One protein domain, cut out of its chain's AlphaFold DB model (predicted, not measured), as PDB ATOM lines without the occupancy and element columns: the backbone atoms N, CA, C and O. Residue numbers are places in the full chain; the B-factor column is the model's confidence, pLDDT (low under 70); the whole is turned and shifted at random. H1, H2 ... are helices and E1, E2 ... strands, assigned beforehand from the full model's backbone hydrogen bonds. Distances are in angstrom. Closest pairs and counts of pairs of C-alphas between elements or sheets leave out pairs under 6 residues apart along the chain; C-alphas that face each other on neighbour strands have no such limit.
ATOM      1  N   GLU A   7      23.602 -17.915  42.894       73.12
ATOM      2  CA  GLU A   7      23.996 -19.233  43.381       73.12
ATOM      3  C   GLU A   7      24.348 -20.182  42.230       73.12
ATOM      4  O   GLU A   7      25.419 -20.784  42.257       73.12
ATOM      5  N   ILE A   8      23.520 -20.271  41.181       74.12
ATOM      6  CA  ILE A   8      23.822 -21.106  40.005       74.12
ATOM      7  C   ILE A   8      25.114 -20.628  39.340       74.12
ATOM      8  O   ILE A   8      25.981 -21.444  39.021       74.12
ATOM      9  N   LYS A   9      25.292 -19.308  39.198       79.31
ATOM     10  CA  LYS A   9      26.528 -18.736  38.647       79.31
ATOM     11  C   LYS A   9      27.757 -19.147  39.468       79.31
ATOM     12  O   LYS A   9      28.721 -19.651  38.902       79.31
ATOM     13  N   LYS A  10      27.691 -19.053  40.802       78.31
ATOM     14  CA  LYS A  10      28.769 -19.524  41.693       78.31
ATOM     15  C   LYS A  10      29.100 -21.006  41.490       78.31
ATOM     16  O   LYS A  10      30.275 -21.367  41.457       78.31
ATOM     17  N   LEU A  11      28.093 -21.868  41.338       75.69
ATOM     18  CA  LEU A  11      28.302 -23.307  41.130       75.69
ATOM     19  C   LEU A  11      28.898 -23.632  39.746       75.69
ATOM     20  O   LEU A  11      29.647 -24.603  39.618       75.69
ATOM     21  N   LEU A  12      28.599 -22.825  38.720       80.06
ATOM     22  CA  LEU A  12      29.214 -22.918  37.386       80.06
ATOM     23  C   LEU A  12      30.674 -22.435  37.376       80.06
ATOM     24  O   LEU A  12      31.521 -23.009  36.676       80.06
ATOM     25  N   ASP A  13      30.967 -21.400  38.162       84.19
ATOM     26  CA  ASP A  13      32.299 -20.807  38.270       84.19
ATOM     27  C   ASP A  13      33.235 -21.678  39.117       84.19
ATOM     28  O   ASP A  13      34.420 -21.815  38.801       84.19
ATOM     29  N   LYS A  14      32.703 -22.349  40.145       84.19
ATOM     30  CA  LYS A  14      33.467 -23.277  40.981       84.19
ATOM     31  C   LYS A  14      33.907 -24.499  40.174       84.19
ATOM     32  O   LYS A  14      33.080 -25.248  39.648       84.19
ATOM     33  N   LYS A  15      35.222 -24.717  40.094       86.50
ATOM     34  CA  LYS A  15      35.833 -25.823  39.342       86.50
ATOM     35  C   LYS A  15      36.343 -26.937  40.250       86.50
ATOM     36  O   LYS A  15      36.764 -26.694  41.376       86.50
ATOM     37  N   VAL A  16      36.348 -28.147  39.705       86.69
ATOM     38  CA  VAL A  16      36.986 -29.346  40.254       86.69
ATOM     39  C   VAL A  16      37.856 -29.977  39.170       86.69
ATOM     40  O   VAL A  16      37.518 -29.897  37.993       86.69
ATOM     41  N   ASP A  17      38.971 -30.601  39.547       89.44
ATOM     42  CA  ASP A  17      39.956 -31.145  38.592       89.44
ATOM     43  C   ASP A  17      39.653 -32.582  38.130       89.44
ATOM     44  O   ASP A  17      40.490 -33.250  37.508       89.44
ATOM     45  N   TYR A  18      38.465 -33.087  38.456       90.69
ATOM     46  CA  TYR A  18      38.045 -34.423  38.075       90.69
ATOM     47  C   TYR A  18      36.527 -34.560  37.936       90.69
ATOM     48  O   TYR A  18      35.765 -33.779  38.504       90.69
ATOM     49  N   ILE A  19      36.115 -35.611  37.225       91.75
ATOM     50  CA  ILE A  19      34.771 -36.198  37.287       91.75
ATOM     51  C   ILE A  19      34.927 -37.570  37.930       91.75
ATOM     52  O   ILE A  19      35.811 -38.337  37.538       91.75
ATOM     53  N   GLY A  20      34.114 -37.866  38.935       90.56
ATOM     54  CA  GLY A  20      34.268 -39.061  39.747       90.56
ATOM     55  C   GLY A  20      33.006 -39.917  39.755       90.56
ATOM     56  O   GLY A  20      31.906 -39.382  39.793       90.56
ATOM     57  N   PHE A  21      33.180 -41.235  39.738       91.12
ATOM     58  CA  PHE A  21      32.108 -42.228  39.795       91.12
ATOM     59  C   PHE A  21      32.456 -43.299  40.821       91.12
ATOM     60  O   PHE A  21      33.623 -43.688  40.932       91.12
ATOM     61  N   ASP A  22      31.448 -43.811  41.513       88.44
ATOM     62  CA  ASP A  22      31.584 -44.927  42.445       88.44
ATOM     63  C   ASP A  22      30.620 -46.043  42.054       88.44
ATOM     64  O   ASP A  22      29.429 -45.815  41.837       88.44
ATOM     65  N   ILE A  23      31.186 -47.235  41.891       88.62
ATOM     66  CA  ILE A  23      30.499 -48.446  41.469       88.62
ATOM     67  C   ILE A  23      30.539 -49.425  42.632       88.62
ATOM     68  O   ILE A  23      31.561 -50.068  42.887       88.62
ATOM     69  N   ASP A  24      29.395 -49.569  43.281       82.19
ATOM     70  CA  ASP A  24      29.200 -50.477  44.402       82.19
ATOM     71  C   ASP A  24      29.075 -51.952  43.961       82.19
ATOM     72  O   ASP A  24      28.690 -52.267  42.827       82.19
ATOM     73  N   GLY A  25      29.404 -52.874  44.874       75.31
ATOM     74  CA  GLY A  25      29.199 -54.326  44.729       75.31
ATOM     75  C   GLY A  25      30.108 -55.027  43.716       75.31
ATOM     76  O   GLY A  25      29.685 -55.986  43.071       75.31
ATOM     77  N   GLY A  26      31.310 -54.493  43.476       78.44
ATOM     78  CA  GLY A  26      32.343 -55.151  42.669       78.44
ATOM     79  C   GLY A  26      31.930 -55.452  41.223       78.44
ATOM     80  O   GLY A  26      32.536 -56.302  40.566       78.44
ATOM     81  N   ASN A  27      30.901 -54.779  40.695       86.62
ATOM     82  CA  ASN A  27      30.308 -55.133  39.410       86.62
ATOM     83  C   ASN A  27      31.197 -54.695  38.234       86.62
ATOM     84  O   ASN A  27      31.125 -53.566  37.741       86.62
ATOM     85  N   VAL A  28      32.022 -55.627  37.756       91.00
ATOM     86  CA  VAL A  28      32.969 -55.388  36.658       91.00
ATOM     87  C   VAL A  28      32.256 -55.053  35.340       91.00
ATOM     88  O   VAL A  28      32.746 -54.228  34.575       91.00
ATOM     89  N   SER A  29      31.057 -55.584  35.087       91.69
ATOM     90  CA  SER A  29      30.306 -55.267  33.862       91.69
ATOM     91  C   SER A  29      29.851 -53.804  33.850       91.69
ATOM     92  O   SER A  29      29.950 -53.133  32.820       91.69
ATOM     93  N   LYS A  30      29.408 -53.276  35.003       92.38
ATOM     94  CA  LYS A  30      29.127 -51.839  35.177       92.38
ATOM     95  C   LYS A  30      30.398 -51.005  34.996       92.38
ATOM     96  O   LYS A  30      30.357 -50.018  34.263       92.38
ATOM     97  N   LEU A  31      31.523 -51.433  35.580       94.50
ATOM     98  CA  LEU A  31      32.825 -50.776  35.406       94.50
ATOM     99  C   LEU A  31      33.221 -50.668  33.934       94.50
ATOM    100  O   LEU A  31      33.566 -49.581  33.481       94.50
ATOM    101  N   LEU A  32      33.145 -51.763  33.179       95.75
ATOM    102  CA  LEU A  32      33.520 -51.785  31.767       95.75
ATOM    103  C   LEU A  32      32.605 -50.905  30.913       95.75
ATOM    104  O   LEU A  32      33.099 -50.127  30.096       95.75
ATOM    105  N   ARG A  33      31.284 -50.961  31.129       94.81
ATOM    106  CA  ARG A  33      30.328 -50.084  30.430       94.81
ATOM    107  C   ARG A  33      30.639 -48.614  30.667       94.81
ATOM    108  O   ARG A  33      30.743 -47.859  29.700       94.81
ATOM    109  N   LEU A  34      30.821 -48.229  31.932       95.62
ATOM    110  CA  LEU A  34      31.183 -46.864  32.288       95.62
ATOM    111  C   LEU A  34      32.522 -46.484  31.654       95.62
ATOM    112  O   LEU A  34      32.625 -45.443  31.015       95.62
ATOM    113  N   TYR A  35      33.537 -47.338  31.766       96.44
ATOM    114  CA  TYR A  35      34.869 -47.078  31.235       96.44
ATOM    115  C   TYR A  35      34.865 -46.830  29.718       96.44
ATOM    116  O   TYR A  35      35.446 -45.849  29.253       96.44
ATOM    117  N   PHE A  36      34.166 -47.658  28.937       95.88
ATOM    118  CA  PHE A  36      34.047 -47.450  27.492       95.88
ATOM    119  C   PHE A  36      33.239 -46.195  27.146       95.88
ATOM    120  O   PHE A  36      33.609 -45.471  26.219       95.88
ATOM    121  N   ALA A  37      32.174 -45.897  27.896       95.88
ATOM    122  CA  ALA A  37      31.416 -44.660  27.723       95.88
ATOM    123  C   ALA A  37      32.284 -43.424  28.013       95.88
ATOM    124  O   ALA A  37      32.281 -42.468  27.237       95.88
ATOM    125  N   LEU A  38      33.110 -43.479  29.060       96.44
ATOM    126  CA  LEU A  38      34.063 -42.431  29.413       96.44
ATOM    127  C   LEU A  38      35.164 -42.263  28.367       96.44
ATOM    128  O   LEU A  38      35.490 -41.131  28.023       96.44
ATOM    129  N   LYS A  39      35.705 -43.352  27.811       95.50
ATOM    130  CA  LYS A  39      36.674 -43.276  26.704       95.50
ATOM    131  C   LYS A  39      36.079 -42.637  25.452       95.50
ATOM    132  O   LYS A  39      36.783 -41.905  24.764       95.50
ATOM    133  N   LYS A  40      34.790 -42.862  25.184       95.06
ATOM    134  CA  LYS A  40      34.072 -42.202  24.086       95.06
ATOM    135  C   LYS A  40      33.834 -40.713  24.367       95.06
ATOM    136  O   LYS A  40      34.056 -39.894  23.484       95.06
ATOM    137  N   ALA A  41      33.396 -40.363  25.577       95.69
ATOM    138  CA  ALA A  41      33.089 -38.981  25.958       95.69
ATOM    139  C   ALA A  41      34.347 -38.113  26.161       95.69
ATOM    140  O   ALA A  41      34.336 -36.915  25.881       95.69
ATOM    141  N   PHE A  42      35.445 -38.712  26.630       95.94
ATOM    142  CA  PHE A  42      36.683 -38.023  26.996       95.94
ATOM    143  C   PHE A  42      37.927 -38.733  26.426       95.94
ATOM    144  O   PHE A  42      38.783 -39.193  27.187       95.94
ATOM    145  N   PRO A  43      38.090 -38.793  25.093       95.25
ATOM    146  CA  PRO A  43      39.127 -39.608  24.447       95.25
ATOM    147  C   PRO A  43      40.562 -39.207  24.812       95.25
ATOM    148  O   PRO A  43      41.467 -40.035  24.759       95.25
ATOM    149  N   ARG A  44      40.781 -37.946  25.204       95.50
ATOM    150  CA  ARG A  44      42.098 -37.407  25.589       95.50
ATOM    151  C   ARG A  44      42.326 -37.354  27.100       95.50
ATOM    152  O   ARG A  44      43.423 -37.019  27.536       95.50
ATOM    153  N   SER A  45      41.306 -37.633  27.911       95.69
ATOM    154  CA  SER A  45      41.429 -37.549  29.365       95.69
ATOM    155  C   SER A  45      41.993 -38.840  29.944       95.69
ATOM    156  O   SER A  45      41.639 -39.948  29.537       95.69
ATOM    157  N   LYS A  46      42.846 -38.693  30.959       95.31
ATOM    158  CA  LYS A  46      43.311 -39.820  31.766       95.31
ATOM    159  C   LYS A  46      42.167 -40.323  32.644       95.31
ATOM    160  O   LYS A  46      41.547 -39.528  33.349       95.31
ATOM    161  N   ILE A  47      41.919 -41.629  32.615       96.19
ATOM    162  CA  ILE A  47      40.916 -42.295  33.450       96.19
ATOM    163  C   ILE A  47      41.665 -43.186  34.434       96.19
ATOM    164  O   ILE A  47      42.292 -44.167  34.040       96.19
ATOM    165  N   ASP A  48      41.625 -42.829  35.711       94.12
ATOM    166  CA  ASP A  48      42.180 -43.641  36.784       94.12
ATOM    167  C   ASP A  48      41.070 -44.509  37.388       94.12
ATOM    168  O   ASP A  48      40.012 -44.004  37.761       94.12
ATOM    169  N   VAL A  49      41.319 -45.812  37.515       93.31
ATOM    170  CA  VAL A  49      40.413 -46.757  38.180       93.31
ATOM    171  C   VAL A  49      41.076 -47.245  39.461       93.31
ATOM    172  O   VAL A  49      42.263 -47.574  39.469       93.31
ATOM    173  N   TYR A  50      40.317 -47.297  40.547       90.44
ATOM    174  CA  TYR A  50      40.776 -47.780  41.842       90.44
ATOM    175  C   TYR A  50      39.791 -48.800  42.396       90.44
ATOM    176  O   TYR A  50      38.583 -48.617  42.274       90.44
ATOM    177  N   VAL A  51      40.297 -49.826  43.071       87.31
ATOM    178  CA  VAL A  51      39.484 -50.622  43.995       87.31
ATOM    179  C   VAL A  51      39.226 -49.778  45.244       87.31
ATOM    180  O   VAL A  51      40.151 -49.134  45.762       87.31
ATOM    181  N   SER A  52      37.976 -49.754  45.708       82.81
ATOM    182  CA  SER A  52      37.590 -49.062  46.938       82.81
ATOM    183  C   SER A  52      38.366 -49.613  48.141       82.81
ATOM    184  O   SER A  52      38.877 -50.732  48.121       82.81
ATOM    185  N   SER A  53      38.478 -48.841  49.224       74.12
ATOM    186  CA  SER A  53      39.223 -49.282  50.414       74.12
ATOM    187  C   SER A  53      38.612 -50.516  51.083       74.12
ATOM    188  O   SER A  53      39.340 -51.327  51.645       74.12
ATOM    189  N   SER A  54      37.288 -50.681  50.984       71.00
ATOM    190  CA  SER A  54      36.578 -51.890  51.423       71.00
ATOM    191  C   SER A  54      36.807 -53.087  50.497       71.00
ATOM    192  O   SER A  54      36.444 -54.205  50.851       71.00
ATOM    193  N   ARG A  55      37.395 -52.855  49.316       73.56
ATOM    194  CA  ARG A  55      37.562 -53.813  48.221       73.56
ATOM    195  C   ARG A  55      36.264 -54.439  47.716       73.56
ATOM    196  O   ARG A  55      36.317 -55.521  47.149       73.56
ATOM    197  N   ARG A  56      35.139 -53.735  47.893       76.88
ATOM    198  CA  ARG A  56      33.788 -54.143  47.458       76.88
ATOM    199  C   ARG A  56      33.271 -53.355  46.252       76.88
ATOM    200  O   ARG A  56      32.096 -53.419  45.925       76.88
ATOM    201  N   GLY A  57      34.096 -52.515  45.636       86.88
ATOM    202  CA  GLY A  57      33.643 -51.603  44.588       86.88
ATOM    203  C   GLY A  57      34.787 -50.916  43.864       86.88
ATOM    204  O   GLY A  57      35.966 -51.165  44.146       86.88
ATOM    205  N   PHE A  58      34.430 -50.036  42.934       89.19
ATOM    206  CA  PHE A  58      35.380 -49.309  42.102       89.19
ATOM    207  C   PHE A  58      35.139 -47.813  42.152       89.19
ATOM    208  O   PHE A  58      34.028 -47.343  41.947       89.19
ATOM    209  N   HIS A  59      36.220 -47.059  42.306       90.38
ATOM    210  CA  HIS A  59      36.218 -45.620  42.100       90.38
ATOM    211  C   HIS A  59      36.837 -45.319  40.736       90.38
ATOM    212  O   HIS A  59      37.986 -45.691  40.479       90.38
ATOM    213  N   VAL A  60      36.103 -44.624  39.873       92.94
ATOM    214  CA  VAL A  60      36.569 -44.213  38.543       92.94
ATOM    215  C   VAL A  60      36.708 -42.698  38.515       92.94
ATOM    216  O   VAL A  60      35.772 -41.977  38.845       92.94
ATOM    217  N   ILE A  61      37.885 -42.208  38.136       92.81
ATOM    218  CA  ILE A  61      38.226 -40.784  38.141       92.81
ATOM    219  C   ILE A  61      38.696 -40.375  36.748       92.81
ATOM    220  O   ILE A  61      39.748 -40.810  36.283       92.81
ATOM    221  N   VAL A  62      37.954 -39.482  36.101       95.06
ATOM    222  CA  VAL A  62      38.378 -38.801  34.874       95.06
ATOM    223  C   VAL A  62      39.135 -37.541  35.265       95.06
ATOM    224  O   VAL A  62      38.572 -36.654  35.901       95.06
ATOM    225  N   ARG A  63      40.403 -37.425  34.872       93.44
ATOM    226  CA  ARG A  63      41.208 -36.213  35.078       93.44
ATOM    227  C   ARG A  63      40.803 -35.159  34.053       93.44
ATOM    228  O   ARG A  63      41.289 -35.161  32.919       93.44
ATOM    229  N   LYS A  64      39.872 -34.292  34.444       92.94
ATOM    230  CA  LYS A  64      39.361 -33.190  33.630       92.94
ATOM    231  C   LYS A  64      38.842 -32.086  34.540       92.94
ATOM    232  O   LYS A  64      38.027 -32.350  35.418       92.94
ATOM    233  N   LYS A  65      39.288 -30.855  34.287       92.31
ATOM    234  CA  LYS A  65      38.785 -29.675  34.985       92.31
ATOM    235  C   LYS A  65      37.396 -29.317  34.462       92.31
ATOM    236  O   LYS A  65      37.253 -29.031  33.276       92.31
ATOM    237  N   VAL A  66      36.397 -29.344  35.337       91.38
ATOM    238  CA  VAL A  66      34.979 -29.088  35.026       91.38
ATOM    239  C   VAL A  66      34.343 -28.233  36.116       91.38
ATOM    240  O   VAL A  66      34.904 -28.101  37.206       91.38
ATOM    241  N   SER A  67      33.186 -27.623  35.847       89.25
ATOM    242  CA  SER A  67      32.398 -27.027  36.939       89.25
ATOM    243  C   SER A  67      31.790 -28.106  37.834       89.25
ATOM    244  O   SER A  67      31.660 -29.261  37.426       89.25
ATOM    245  N   VAL A  68      31.385 -27.747  39.054       85.31
ATOM    246  CA  VAL A  68      30.704 -28.708  39.943       85.31
ATOM    247  C   VAL A  68      29.393 -29.202  39.317       85.31
ATOM    248  O   VAL A  68      29.093 -30.393  39.366       85.31
ATOM    249  N   LEU A  69      28.635 -28.312  38.666       87.44
ATOM    250  CA  LEU A  69      27.410 -28.696  37.955       87.44
ATOM    251  C   LEU A  69      27.693 -29.578  36.736       87.44
ATOM    252  O   LEU A  69      26.971 -30.543  36.507       87.44
ATOM    253  N   GLU A  70      28.754 -29.294  35.980       90.38
ATOM    254  CA  GLU A  70      29.172 -30.139  34.859       90.38
ATOM    255  C   GLU A  70      29.603 -31.533  35.345       90.38
ATOM    256  O   GLU A  70      29.264 -32.531  34.714       90.38
ATOM    257  N   ASN A  71      30.286 -31.628  36.491       90.62
ATOM    258  CA  ASN A  71      30.621 -32.909  37.116       90.62
ATOM    259  C   ASN A  71      29.349 -33.728  37.413       90.62
ATOM    260  O   ASN A  71      29.240 -34.869  36.964       90.62
ATOM    261  N   LEU A  72      28.352 -33.133  38.079       89.19
ATOM    262  CA  LEU A  72      27.077 -33.810  38.353       89.19
ATOM    263  C   LEU A  72      26.310 -34.184  37.087       89.19
ATOM    264  O   LEU A  72      25.754 -35.278  37.024       89.19
ATOM    265  N   TYR A  73      26.303 -33.311  36.079       92.69
ATOM    266  CA  TYR A  73      25.681 -33.596  34.790       92.69
ATOM    267  C   TYR A  73      26.276 -34.856  34.153       92.69
ATOM    268  O   TYR A  73      25.537 -35.772  33.794       92.69
ATOM    269  N   TRP A  74      27.607 -34.945  34.066       94.31
ATOM    270  CA  TRP A  74      28.270 -36.120  33.500       94.31
ATOM    271  C   TRP A  74      28.025 -37.379  34.320       94.31
ATOM    272  O   TRP A  74      27.843 -38.451  33.745       94.31
ATOM    273  N   ARG A  75      27.993 -37.257  35.648       92.19
ATOM    274  CA  ARG A  75      27.679 -38.376  36.536       92.19
ATOM    275  C   ARG A  75      26.269 -38.908  36.316       92.19
ATOM    276  O   ARG A  75      26.103 -40.106  36.112       92.19
ATOM    277  N   ALA A  76      25.281 -38.017  36.271       92.06
ATOM    278  CA  ALA A  76      23.894 -38.375  35.997       92.06
ATOM    279  C   ALA A  76      23.738 -39.006  34.604       92.06
ATOM    280  O   ALA A  76      23.120 -40.058  34.465       92.06
ATOM    281  N   LEU A  77      24.355 -38.409  33.579       94.00
ATOM    282  CA  LEU A  77      24.276 -38.894  32.199       94.00
ATOM    283  C   LEU A  77      24.889 -40.291  32.024       94.00
ATOM    284  O   LEU A  77      24.419 -41.079  31.206       94.00
ATOM    285  N   LEU A  78      25.952 -40.593  32.769       92.50
ATOM    286  CA  LEU A  78      26.708 -41.840  32.642       92.50
ATOM    287  C   LEU A  78      26.345 -42.888  33.707       92.50
ATOM    288  O   LEU A  78      27.028 -43.906  33.815       92.50
ATOM    289  N   GLY A  79      25.238 -42.680  34.424       85.31
ATOM    290  CA  GLY A  79      24.602 -43.703  35.252       85.31
ATOM    291  C   GLY A  79      25.167 -43.850  36.663       85.31
ATOM    292  O   GLY A  79      25.208 -44.967  37.175       85.31
ATOM    293  N   ASP A  80      25.614 -42.754  37.283       86.19
ATOM    294  CA  ASP A  80      25.788 -42.706  38.741       86.19
ATOM    295  C   ASP A  80      24.428 -42.839  39.459       86.19
ATOM    296  O   ASP A  80      23.363 -42.652  38.865       86.19
ATOM    297  N   ASP A  81      24.471 -43.167  40.747       84.31
ATOM    298  CA  ASP A  81      23.289 -43.391  41.573       84.31
ATOM    299  C   ASP A  81      22.434 -42.114  41.719       84.31
ATOM    300  O   ASP A  81      22.918 -41.042  42.093       84.31
ATOM    301  N   ASN A  82      21.135 -42.217  41.424       84.25
ATOM    302  CA  ASN A  82      20.210 -41.081  41.405       84.25
ATOM    303  C   ASN A  82      19.975 -40.473  42.798       84.25
ATOM    304  O   ASN A  82      19.779 -39.256  42.907       84.25
ATOM    305  N   ILE A  83      20.018 -41.283  43.860       82.75
ATOM    306  CA  ILE A  83      19.922 -40.815  45.246       82.75
ATOM    307  C   ILE A  83      21.172 -39.998  45.571       82.75
ATOM    308  O   ILE A  83      21.066 -38.870  46.055       82.75
ATOM    309  N   ARG A  84      22.358 -40.502  45.217       81.75
ATOM    310  CA  ARG A  84      23.639 -39.814  45.414       81.75
ATOM    311  C   ARG A  84      23.709 -38.481  44.663       81.75
ATOM    312  O   ARG A  84      24.156 -37.482  45.229       81.75
ATOM    313  N   ILE A  85      23.230 -38.430  43.419       85.75
ATOM    314  CA  ILE A  85      23.118 -37.178  42.649       85.75
ATOM    315  C   ILE A  85      22.177 -36.193  43.343       85.75
ATOM    316  O   ILE A  85      22.519 -35.021  43.502       85.75
ATOM    317  N   SER A  86      21.025 -36.672  43.812       82.94
ATOM    318  CA  SER A  86      20.030 -35.846  44.502       82.94
ATOM    319  C   SER A  86      20.560 -35.276  45.822       82.94
ATOM    320  O   SER A  86      20.348 -34.098  46.109       82.94
ATOM    321  N   LEU A  87      21.304 -36.069  46.599       81.81
ATOM    322  CA  LEU A  87      21.967 -35.618  47.826       81.81
ATOM    323  C   LEU A  87      23.038 -34.560  47.542       81.81
ATOM    324  O   LEU A  87      23.073 -33.540  48.231       81.81
ATOM    325  N   ASN A  88      23.862 -34.750  46.505       82.44
ATOM    326  CA  ASN A  88      24.850 -33.748  46.096       82.44
ATOM    327  C   ASN A  88      24.197 -32.431  45.666       82.44
ATOM    328  O   ASN A  88      24.639 -31.366  46.093       82.44
ATOM    329  N   LEU A  89      23.122 -32.490  44.872       83.56
ATOM    330  CA  LEU A  89      22.371 -31.298  44.476       83.56
ATOM    331  C   LEU A  89      21.821 -30.564  45.702       83.56
ATOM    332  O   LEU A  89      22.076 -29.371  45.854       83.56
ATOM    333  N   ARG A  90      21.136 -31.273  46.612       80.31
ATOM    334  CA  ARG A  90      20.613 -30.682  47.857       80.31
ATOM    335  C   ARG A  90      21.722 -29.999  48.653       80.31
ATOM    336  O   ARG A  90      21.588 -28.826  48.982       80.31
ATOM    337  N   LYS A  91      22.842 -30.691  48.879       76.06
ATOM    338  CA  LYS A  91      23.996 -30.149  49.608       76.06
ATOM    339  C   LYS A  91      24.533 -28.867  48.961       76.06
ATOM    340  O   LYS A  91      24.745 -27.874  49.650       76.06
ATOM    341  N   MET A  92      24.696 -28.863  47.638       77.56
ATOM    342  CA  MET A  92      25.203 -27.709  46.889       77.56
ATOM    343  C   MET A  92      24.298 -26.480  46.970       77.56
ATOM    344  O   MET A  92      24.809 -25.364  47.042       77.56
ATOM    345  N   PHE A  93      22.977 -26.667  46.947       77.00
ATOM    346  CA  PHE A  93      22.029 -25.556  47.061       77.00
ATOM    347  C   PHE A  93      21.865 -25.071  48.504       77.00
ATOM    348  O   PHE A  93      21.699 -23.873  48.715       77.00
ATOM    349  N   SER A  94      21.959 -25.966  49.489       75.62
ATOM    350  CA  SER A  94      21.904 -25.594  50.906       75.62
ATOM    351  C   SER A  94      23.172 -24.883  51.386       75.62
ATOM    352  O   SER A  94      23.080 -24.022  52.253       75.62
ATOM    353  N   ASN A  95      24.345 -25.209  50.829       74.38
ATOM    354  CA  ASN A  95      25.630 -24.619  51.218       74.38
ATOM    355  C   ASN A  95      26.542 -24.343  50.001       74.38
ATOM    356  O   ASN A  95      27.574 -24.991  49.816       74.38
ATOM    357  N   PRO A  96      26.235 -23.328  49.170       68.38
ATOM    358  CA  PRO A  96      26.978 -23.070  47.931       68.38
ATOM    359  C   PRO A  96      28.441 -22.646  48.146       68.38
ATOM    360  O   PRO A  96      29.258 -22.778  47.233       68.38
ATOM    361  N   ASN A  97      28.781 -22.144  49.339       69.56
ATOM    362  CA  ASN A  97      30.137 -21.719  49.697       69.56
ATOM    363  C   ASN A  97      30.995 -22.848  50.292       69.56
ATOM    364  O   ASN A  97      32.189 -22.642  50.506       69.56
ATOM    365  N   GLU A  98      30.421 -24.020  50.588       67.75
ATOM    366  CA  GLU A  98      31.185 -25.133  51.148       67.75
ATOM    367  C   GLU A  98      32.288 -25.521  50.165       67.75
ATOM    368  O   GLU A  98      32.058 -25.610  48.960       67.75
ATOM    369  N   SER A  99      33.518 -25.710  50.638       58.78
ATOM    370  CA  SER A  99      34.648 -26.067  49.772       58.78
ATOM    371  C   SER A  99      34.448 -27.452  49.144       58.78
ATOM    372  O   SER A  99      34.858 -27.676  48.001       58.78
ATOM    373  N   PHE A 100      33.699 -28.325  49.820       59.66
ATOM    374  CA  PHE A 100      33.577 -29.743  49.526       59.66
ATOM    375  C   PHE A 100      32.158 -30.151  49.082       59.66
ATOM    376  O   PHE A 100      31.314 -30.574  49.872       59.66
ATOM    377  N   ASN A 101      31.906 -30.044  47.774       57.72
ATOM    378  CA  ASN A 101      30.585 -30.295  47.175       57.72
ATOM    379  C   ASN A 101      30.405 -31.714  46.616       57.72
ATOM    380  O   ASN A 101      29.391 -31.978  45.978       57.72
ATOM    381  N   ASP A 102      31.375 -32.612  46.811       60.53
ATOM    382  CA  ASP A 102      31.279 -33.986  46.317       60.53
ATOM    383  C   ASP A 102      31.215 -34.984  47.475       60.53
ATOM    384  O   ASP A 102      32.199 -35.205  48.179       60.53
ATOM    385  N   VAL A 103      30.043 -35.592  47.661       56.38
ATOM    386  CA  VAL A 103      29.805 -36.658  48.645       56.38
ATOM    387  C   VAL A 103      30.520 -37.962  48.255       56.38
ATOM    388  O   VAL A 103      30.808 -38.771  49.132       56.38
ATOM    389  N   LEU A 104      30.861 -38.178  46.972       58.75
ATOM    390  CA  LEU A 104      31.531 -39.415  46.527       58.75
ATOM    391  C   LEU A 104      32.926 -39.578  47.114       58.75
ATOM    392  O   LEU A 104      33.383 -40.675  47.429       58.75
ATOM    393  N   PHE A 105      33.651 -38.470  47.157       57.94
ATOM    394  CA  PHE A 105      35.063 -38.477  47.442       57.94
ATOM    395  C   PHE A 105      35.347 -37.389  48.432       57.94
ATOM    396  O   PHE A 105      36.036 -36.429  48.107       57.94
ATOM    397  N   ASP A 106      34.960 -37.627  49.682       49.75
ATOM    398  CA  ASP A 106      35.885 -37.281  50.743       49.75
ATOM    399  C   ASP A 106      37.181 -38.009  50.366       49.75
ATOM    400  O   ASP A 106      37.281 -39.242  50.446       49.75
ATOM    401  N   ILE A 107      38.109 -37.298  49.715       46.28
ATOM    402  CA  ILE A 107      39.417 -37.831  49.358       46.28
ATOM    403  C   ILE A 107      40.083 -37.990  50.714       46.28
ATOM    404  O   ILE A 107      40.875 -37.150  51.129       46.28
ATOM    405  N   LYS A 108      39.729 -39.067  51.426       41.69
ATOM    406  CA  LYS A 108      40.477 -39.593  52.545       41.69
ATOM    407  C   LYS A 108      41.860 -39.790  51.957       41.69
ATOM    408  O   LYS A 108      42.093 -40.736  51.200       41.69
ATOM    409  N   LYS A 109      42.732 -38.810  52.199       41.03
ATOM    410  CA  LYS A 109      44.164 -38.851  51.930       41.03
ATOM    411  C   LYS A 109      44.691 -39.996  52.790       41.03
ATOM    412  O   LYS A 109      45.114 -39.801  53.918       41.03
ATOM    413  N   GLY A 110      44.522 -41.216  52.300       44.88
ATOM    414  CA  GLY A 110      44.628 -42.435  53.085       44.88
ATOM    415  C   GLY A 110      44.948 -43.607  52.171       44.88
ATOM    416  O   GLY A 110      44.314 -43.809  51.135       44.88
ATOM    417  N   LYS A 111      45.979 -44.349  52.564       49.88
ATOM    418  CA  LYS A 111      46.784 -45.326  51.816       49.88
ATOM    419  C   LYS A 111      46.049 -46.609  51.366       49.88
ATOM    420  O   LYS A 111      46.683 -47.645  51.213       49.88
ATOM    421  N   HIS A 112      44.733 -46.578  51.151       59.66
ATOM    422  CA  HIS A 112      43.920 -47.802  51.035       59.66
ATOM    423  C   HIS A 112      43.243 -48.031  49.676       59.66
ATOM    424  O   HIS A 112      42.600 -49.061  49.499       59.66
ATOM    425  N   ARG A 113      43.376 -47.120  48.703       70.50
ATOM    426  CA  ARG A 113      42.876 -47.349  47.334       70.50
ATOM    427  C   ARG A 113      43.949 -48.040  46.500       70.50
ATOM    428  O   ARG A 113      45.031 -47.485  46.316       70.50
ATOM    429  N   VAL A 114      43.641 -49.215  45.957       83.69
ATOM    430  CA  VAL A 114      44.552 -49.926  45.048       83.69
ATOM    431  C   VAL A 114      44.254 -49.477  43.627       83.69
ATOM    432  O   VAL A 114      43.151 -49.689  43.125       83.69
ATOM    433  N   LYS A 115      45.219 -48.824  42.977       88.50
ATOM    434  CA  LYS A 115      45.065 -48.400  41.584       88.50
ATOM    435  C   LYS A 115      45.071 -49.620  40.660       88.50
ATOM    436  O   LYS A 115      45.996 -50.423  40.710       88.50
ATOM    437  N   ILE A 116      44.071 -49.711  39.790       90.31
ATOM    438  CA  ILE A 116      43.956 -50.734  38.751       90.31
ATOM    439  C   ILE A 116      44.459 -50.144  37.436       90.31
ATOM    440  O   ILE A 116      44.027 -49.067  37.018       90.31
ATOM    441  N   ASN A 117      45.336 -50.867  36.742       92.44
ATOM    442  CA  ASN A 117      45.690 -50.536  35.364       92.44
ATOM    443  C   ASN A 117      44.734 -51.247  34.396       92.44
ATOM    444  O   ASN A 117      45.086 -52.256  33.788       92.44
ATOM    445  N   LEU A 118      43.506 -50.728  34.292       92.62
ATOM    446  CA  LEU A 118      42.457 -51.345  33.478       92.62
ATOM    447  C   LEU A 118      42.828 -51.362  31.987       92.62
ATOM    448  O   LEU A 118      42.519 -52.326  31.302       92.62
ATOM    449  N   GLU A 119      43.564 -50.357  31.502       92.94
ATOM    450  CA  GLU A 119      44.096 -50.331  30.130       92.94
ATOM    451  C   GLU A 119      45.005 -51.526  29.852       92.94
ATOM    452  O   GLU A 119      44.827 -52.215  28.851       92.94
ATOM    453  N   LYS A 120      45.941 -51.813  30.764       93.56
ATOM    454  CA  LYS A 120      46.846 -52.961  30.639       93.56
ATOM    455  C   LYS A 120      46.090 -54.289  30.667       93.56
ATOM    456  O   LYS A 120      46.444 -55.184  29.909       93.56
ATOM    457  N   ILE A 121      45.071 -54.420  31.521       93.12
ATOM    458  CA  ILE A 121      44.231 -55.628  31.585       93.12
ATOM    459  C   ILE A 121      43.472 -55.797  30.261       93.12
ATOM    460  O   ILE A 121      43.553 -56.845  29.630       93.12
ATOM    461  N   LEU A 122      42.796 -54.749  29.786       94.25
ATOM    462  CA  LEU A 122      42.018 -54.785  28.544       94.25
ATOM    463  C   LEU A 122      42.882 -55.020  27.299       94.25
ATOM    464  O   LEU A 122      42.429 -55.681  26.368       94.25
ATOM    465  N   ALA A 123      44.126 -54.536  27.283       94.06
ATOM    466  CA  ALA A 123      45.056 -54.756  26.177       94.06
ATOM    467  C   ALA A 123      45.395 -56.243  25.968       94.06
ATOM    468  O   ALA A 123      45.563 -56.665  24.824       94.06
ATOM    469  N   LYS A 124      45.433 -57.051  27.040       94.38
ATOM    470  CA  LYS A 124      45.622 -58.512  26.946       94.38
ATOM    471  C   LYS A 124      44.458 -59.210  26.239       94.38
ATOM    472  O   LYS A 124      44.649 -60.255  25.632       94.38
ATOM    473  N   HIS A 125      43.270 -58.607  26.295       93.56
ATOM    474  CA  HIS A 125      42.012 -59.155  25.782       93.56
ATOM    475  C   HIS A 125      41.487 -58.347  24.581       93.56
ATOM    476  O   HIS A 125      40.278 -58.240  24.364       93.56
ATOM    477  N   SER A 126      42.395 -57.754  23.794       93.31
ATOM    478  CA  SER A 126      42.086 -56.780  22.735       93.31
ATOM    479  C   SER A 126      41.112 -57.294  21.669       93.31
ATOM    480  O   SER A 126      40.247 -56.540  21.222       93.31
ATOM    481  N   GLY A 127      41.188 -58.578  21.302       93.69
ATOM    482  CA  GLY A 127      40.254 -59.203  20.362       93.69
ATOM    483  C   GLY A 127      38.807 -59.193  20.866       93.69
ATOM    484  O   GLY A 127      37.894 -58.826  20.127       93.69
ATOM    485  N   LEU A 128      38.595 -59.512  22.147       92.19
ATOM    486  CA  LEU A 128      37.268 -59.498  22.763       92.19
ATOM    487  C   LEU A 128      36.759 -58.067  22.977       92.19
ATOM    488  O   LEU A 128      35.582 -57.793  22.750       92.19
ATOM    489  N   VAL A 129      37.651 -57.137  23.337       94.00
ATOM    490  CA  VAL A 129      37.331 -55.704  23.406       94.00
ATOM    491  C   VAL A 129      36.850 -55.198  22.049       94.00
ATOM    492  O   VAL A 129      35.801 -54.563  21.984       94.00
ATOM    493  N   LYS A 130      37.574 -55.502  20.964       94.81
ATOM    494  CA  LYS A 130      37.193 -55.111  19.601       94.81
ATOM    495  C   LYS A 130      35.804 -55.646  19.246       94.81
ATOM    496  O   LYS A 130      34.922 -54.858  18.917       94.81
ATOM    497  N   LYS A 131      35.583 -56.948  19.440       93.38
ATOM    498  CA  LYS A 131      34.296 -57.613  19.193       93.38
ATOM    499  C   LYS A 131      33.142 -56.971  19.973       93.38
ATOM    500  O   LYS A 131      32.089 -56.684  19.406       93.38
ATOM    501  N   TYR A 132      33.342 -56.690  21.264       93.31
ATOM    502  CA  TYR A 132      32.342 -55.996  22.075       93.31
ATOM    503  C   TYR A 132      32.090 -54.566  21.581       93.31
ATOM    504  O   TYR A 132      30.947 -54.117  21.537       93.31
ATOM    505  N   LEU A 133      33.134 -53.819  21.217       93.12
ATOM    506  CA  LEU A 133      32.980 -52.449  20.734       93.12
ATOM    507  C   LEU A 133      32.250 -52.377  19.387       93.12
ATOM    508  O   LEU A 133      31.501 -51.419  19.199       93.12
ATOM    509  N   GLU A 134      32.426 -53.373  18.518       94.19
ATOM    510  CA  GLU A 134      31.771 -53.488  17.209       94.19
ATOM    511  C   GLU A 134      30.307 -53.924  17.324       94.19
ATOM    512  O   GLU A 134      29.431 -53.289  16.743       94.19
ATOM    513  N   HIS A 135      30.018 -54.969  18.107       92.94
ATOM    514  CA  HIS A 135      28.682 -55.576  18.128       92.94
ATOM    515  C   HIS A 135      27.824 -55.198  19.339       92.94
ATOM    516  O   HIS A 135      26.616 -55.412  19.317       92.94
ATOM    517  N   LYS A 136      28.426 -54.675  20.415       90.56
ATOM    518  CA  LYS A 136      27.749 -54.289  21.671       90.56
ATOM    519  C   LYS A 136      26.904 -55.395  22.317       90.56
ATOM    520  O   LYS A 136      25.999 -55.093  23.094       90.56
ATOM    521  N   ARG A 137      27.215 -56.667  22.048       89.38
ATOM    522  CA  ARG A 137      26.481 -57.817  22.596       89.38
ATOM    523  C   ARG A 137      26.764 -58.000  24.085       89.38
ATOM    524  O   ARG A 137      27.881 -57.762  24.552       89.38
ATOM    525  N   TRP A 138      25.745 -58.416  24.827       86.69
ATOM    526  CA  TRP A 138      25.808 -58.551  26.282       86.69
ATOM    527  C   TRP A 138      26.723 -59.702  26.716       86.69
ATOM    528  O   TRP A 138      27.466 -59.579  27.687       86.69
ATOM    529  N   GLU A 139      26.750 -60.779  25.943       90.25
ATOM    530  CA  GLU A 139      27.549 -61.980  26.187       90.25
ATOM    531  C   GLU A 139      29.048 -61.678  26.084       90.25
ATOM    532  O   GLU A 139      29.834 -62.125  26.917       90.25
ATOM    533  N   ASP A 140      29.446 -60.854  25.106       91.00
ATOM    534  CA  ASP A 140      30.844 -60.438  24.941       91.00
ATOM    535  C   ASP A 140      31.294 -59.545  26.119       91.00
ATOM    536  O   ASP A 140      32.441 -59.628  26.562       91.00
ATOM    537  N   LEU A 141      30.384 -58.731  26.677       91.44
ATOM    538  CA  LEU A 141      30.653 -57.938  27.882       91.44
ATOM    539  C   LEU A 141      30.785 -58.812  29.131       91.44
ATOM    540  O   LEU A 141      31.664 -58.544  29.946       91.44
ATOM    541  N   ILE A 142      29.924 -59.821  29.299       89.31
ATOM    542  CA  ILE A 142      30.016 -60.769  30.419       89.31
ATOM    543  C   ILE A 142      31.354 -61.506  30.359       89.31
ATOM    544  O   ILE A 142      32.102 -61.467  31.332       89.31
ATOM    545  N   ALA A 143      31.699 -62.080  29.205       90.62
ATOM    546  CA  ALA A 143      32.960 -62.797  29.035       90.62
ATOM    547  C   ALA A 143      34.175 -61.907  29.358       90.62
ATOM    548  O   ALA A 143      35.088 -62.319  30.072       90.62
ATOM    549  N   LEU A 144      34.171 -60.652  28.891       92.00
ATOM    550  CA  LEU A 144      35.238 -59.697  29.197       92.00
ATOM    551  C   LEU A 144      35.265 -59.315  30.684       92.00
ATOM    552  O   LEU A 144      36.335 -59.156  31.267       92.00
ATOM    553  N   SER A 145      34.091 -59.162  31.297       91.50
ATOM    554  CA  SER A 145      33.926 -58.858  32.718       91.50
ATOM    555  C   SER A 145      34.524 -59.950  33.594       91.50
ATOM    556  O   SER A 145      35.244 -59.633  34.539       91.50
ATOM    557  N   ASP A 146      34.302 -61.219  33.256       88.94
ATOM    558  CA  ASP A 146      34.846 -62.349  34.007       88.94
ATOM    559  C   ASP A 146      36.377 -62.412  33.905       88.94
ATOM    560  O   ASP A 146      37.050 -62.537  34.929       88.94
ATOM    561  N   LEU A 147      36.941 -62.197  32.711       89.56
ATOM    562  CA  LEU A 147      38.395 -62.130  32.506       89.56
ATOM    563  C   LEU A 147      39.041 -60.985  33.289       89.56
ATOM    564  O   LEU A 147      40.053 -61.175  33.961       89.56
ATOM    565  N   VAL A 148      38.447 -59.790  33.234       88.56
ATOM    566  CA  VAL A 148      38.939 -58.633  33.989       88.56
ATOM    567  C   VAL A 148      38.849 -58.914  35.485       88.56
ATOM    568  O   VAL A 148      39.810 -58.644  36.199       88.56
ATOM    569  N   ARG A 149      37.737 -59.490  35.963       86.00
ATOM    570  CA  ARG A 149      37.505 -59.790  37.385       86.00
ATOM    571  C   ARG A 149      38.596 -60.679  37.978       86.00
ATOM    572  O   ARG A 149      38.999 -60.428  39.108       86.00
ATOM    573  N   MET A 150      39.101 -61.657  37.223       80.94
ATOM    574  CA  MET A 150      40.189 -62.542  37.664       80.94
ATOM    575  C   MET A 150      41.498 -61.802  37.977       80.94
ATOM    576  O   MET A 150      42.307 -62.298  38.755       80.94
ATOM    577  N   GLU A 151      41.709 -60.616  37.403       83.88
ATOM    578  CA  GLU A 151      42.916 -59.812  37.620       83.88
ATOM    579  C   GLU A 151      42.744 -58.745  38.716       83.88
ATOM    580  O   GLU A 151      43.705 -58.049  39.057       83.88
ATOM    581  N   LEU A 152      41.537 -58.579  39.273       82.25
ATOM    582  CA  LEU A 152      41.259 -57.541  40.265       82.25
ATOM    583  C   LEU A 152      41.423 -58.065  41.699       82.25
ATOM    584  O   LEU A 152      40.922 -59.139  42.025       82.25
TER     585      LEU A 152
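This is residues 7 to 152 of the 228 residues of an uncharacterized protein of Candidatus Aenigmarchaeota archaeon (UniProt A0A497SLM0). A strongly twisted sheet of four strands forms one layer, with H2 and H3 over separate parts of one of its faces; H4 packs on H3, and H1 lies at that end of the domain. At the other end of the long axis H5, H6 and H7 gather beyond H2, with H7 packed on it, and a long loop, residues 95 to 113, leads from H4 back to the edge strand E4. The printed part has 146 residues with seven named helices and four named strands, in the order H1 E1 H2 E2 E3 H3 H4 E4 H5 H6 H7; the sheet runs E1, E3, E2, E4, antiparallel throughout. The class is mixed, helices and strands. The whole is compact, with a radius of gyration of the C-alphas of 16.2 A, and only just elongated, with spans of 49 by 32 by 26 A.

The longest strand, E3, covers residues 57 to 67 and measures 25.8 A; it bends by 85 degrees at residue 64. E1, residues 15 to 24, measures 26.0 A and bends by 54 degrees at residue 18. E2 is residues 46 to 51, 16.8 A, and E4 is residues 114 to 116. The longest helix, H2, residues 28 to 41, spans 19.6 A from C-alpha 28 at (32.969, -55.388, 36.658). H3, residues 68 to 77, measures 14.3 A, and H4, residues 82 to 94, 18.2 A. H1 is residues 7 to 13, with C-alpha 7 at (23.996, -19.233, 43.381). H5 is residues 118 to 124, H6 residues 126 to 135, 14.2 A, and H7 residues 138 to 150, 18.8 A, ending with C-alpha 150 at (40.189, -62.542, 37.664).

E1 and E4 are the edge strands. E1 and E3 are antiparallel at 160 degrees, with N 21 and O 60 at 2.8 A, within hydrogen-bond range. E2 and E3 form a hairpin, with N 50 and O 59 at 2.8 A. E2 and E4 stand at 130 degrees, with N 116 and O 49 at 2.8 A. From edge to edge the strands' lines turn by 89 degrees. H2 and H3 are on the same face, which gives two layers, helices on one face of a sheet. H2 is over E3 at a height over the sheet of 9.6 A and runs along the strands, at 12 degrees to E3 on the local plane. H3 is over E1 at a height of 6.6 A, at 17 degrees to E1 on the local plane; the closest C-alphas, of Ile 19 and Asn 71, are 5.3 A apart. H2 and H3 are apart. There are two split strand-helix-strand units, two strands running the same way with another strand between them: E1, H2, E2 has a right-handed crossover, and E3, H3 H4, E4 a left-handed one. H3 and H4 form a helical hairpin at a shallow tilt of 18 degrees, opposite ways; H4 touches with residues 82 to 85 alone, the closest C-alphas being those of Leu 72 and Ile 85, 6.7 A. H1 touches H3 about perpendicular, at 88 degrees, with the C-alphas of Leu 11 and Val 68 closest at 6.0 A. H7 touches residues 28 to 32 of H2, the C-alphas of Ser 29 and Ser 145 closest at 5.2 A. H6 and H7 form a helical hairpin at a shallow tilt of 27 degrees, the C-alphas of Tyr 132 and Asp 140 closest at 5.5 A. H5 only grazes the sheet, with residues 118 to 119. Every O i to N i+4 pair is within range in H1, H2, H3, H4, H6 and H7; in H5 it is 2 of 3.

The C-alphas farthest apart, of Ser 94 and Gly 127, are 49.0 A apart. The printed part has no cut. The link from H4 to E4, 19 residues, is long; the other links are tight. The mean pLDDT of the printed part is 84.6, and residues 96 to 112 of this model are under 70.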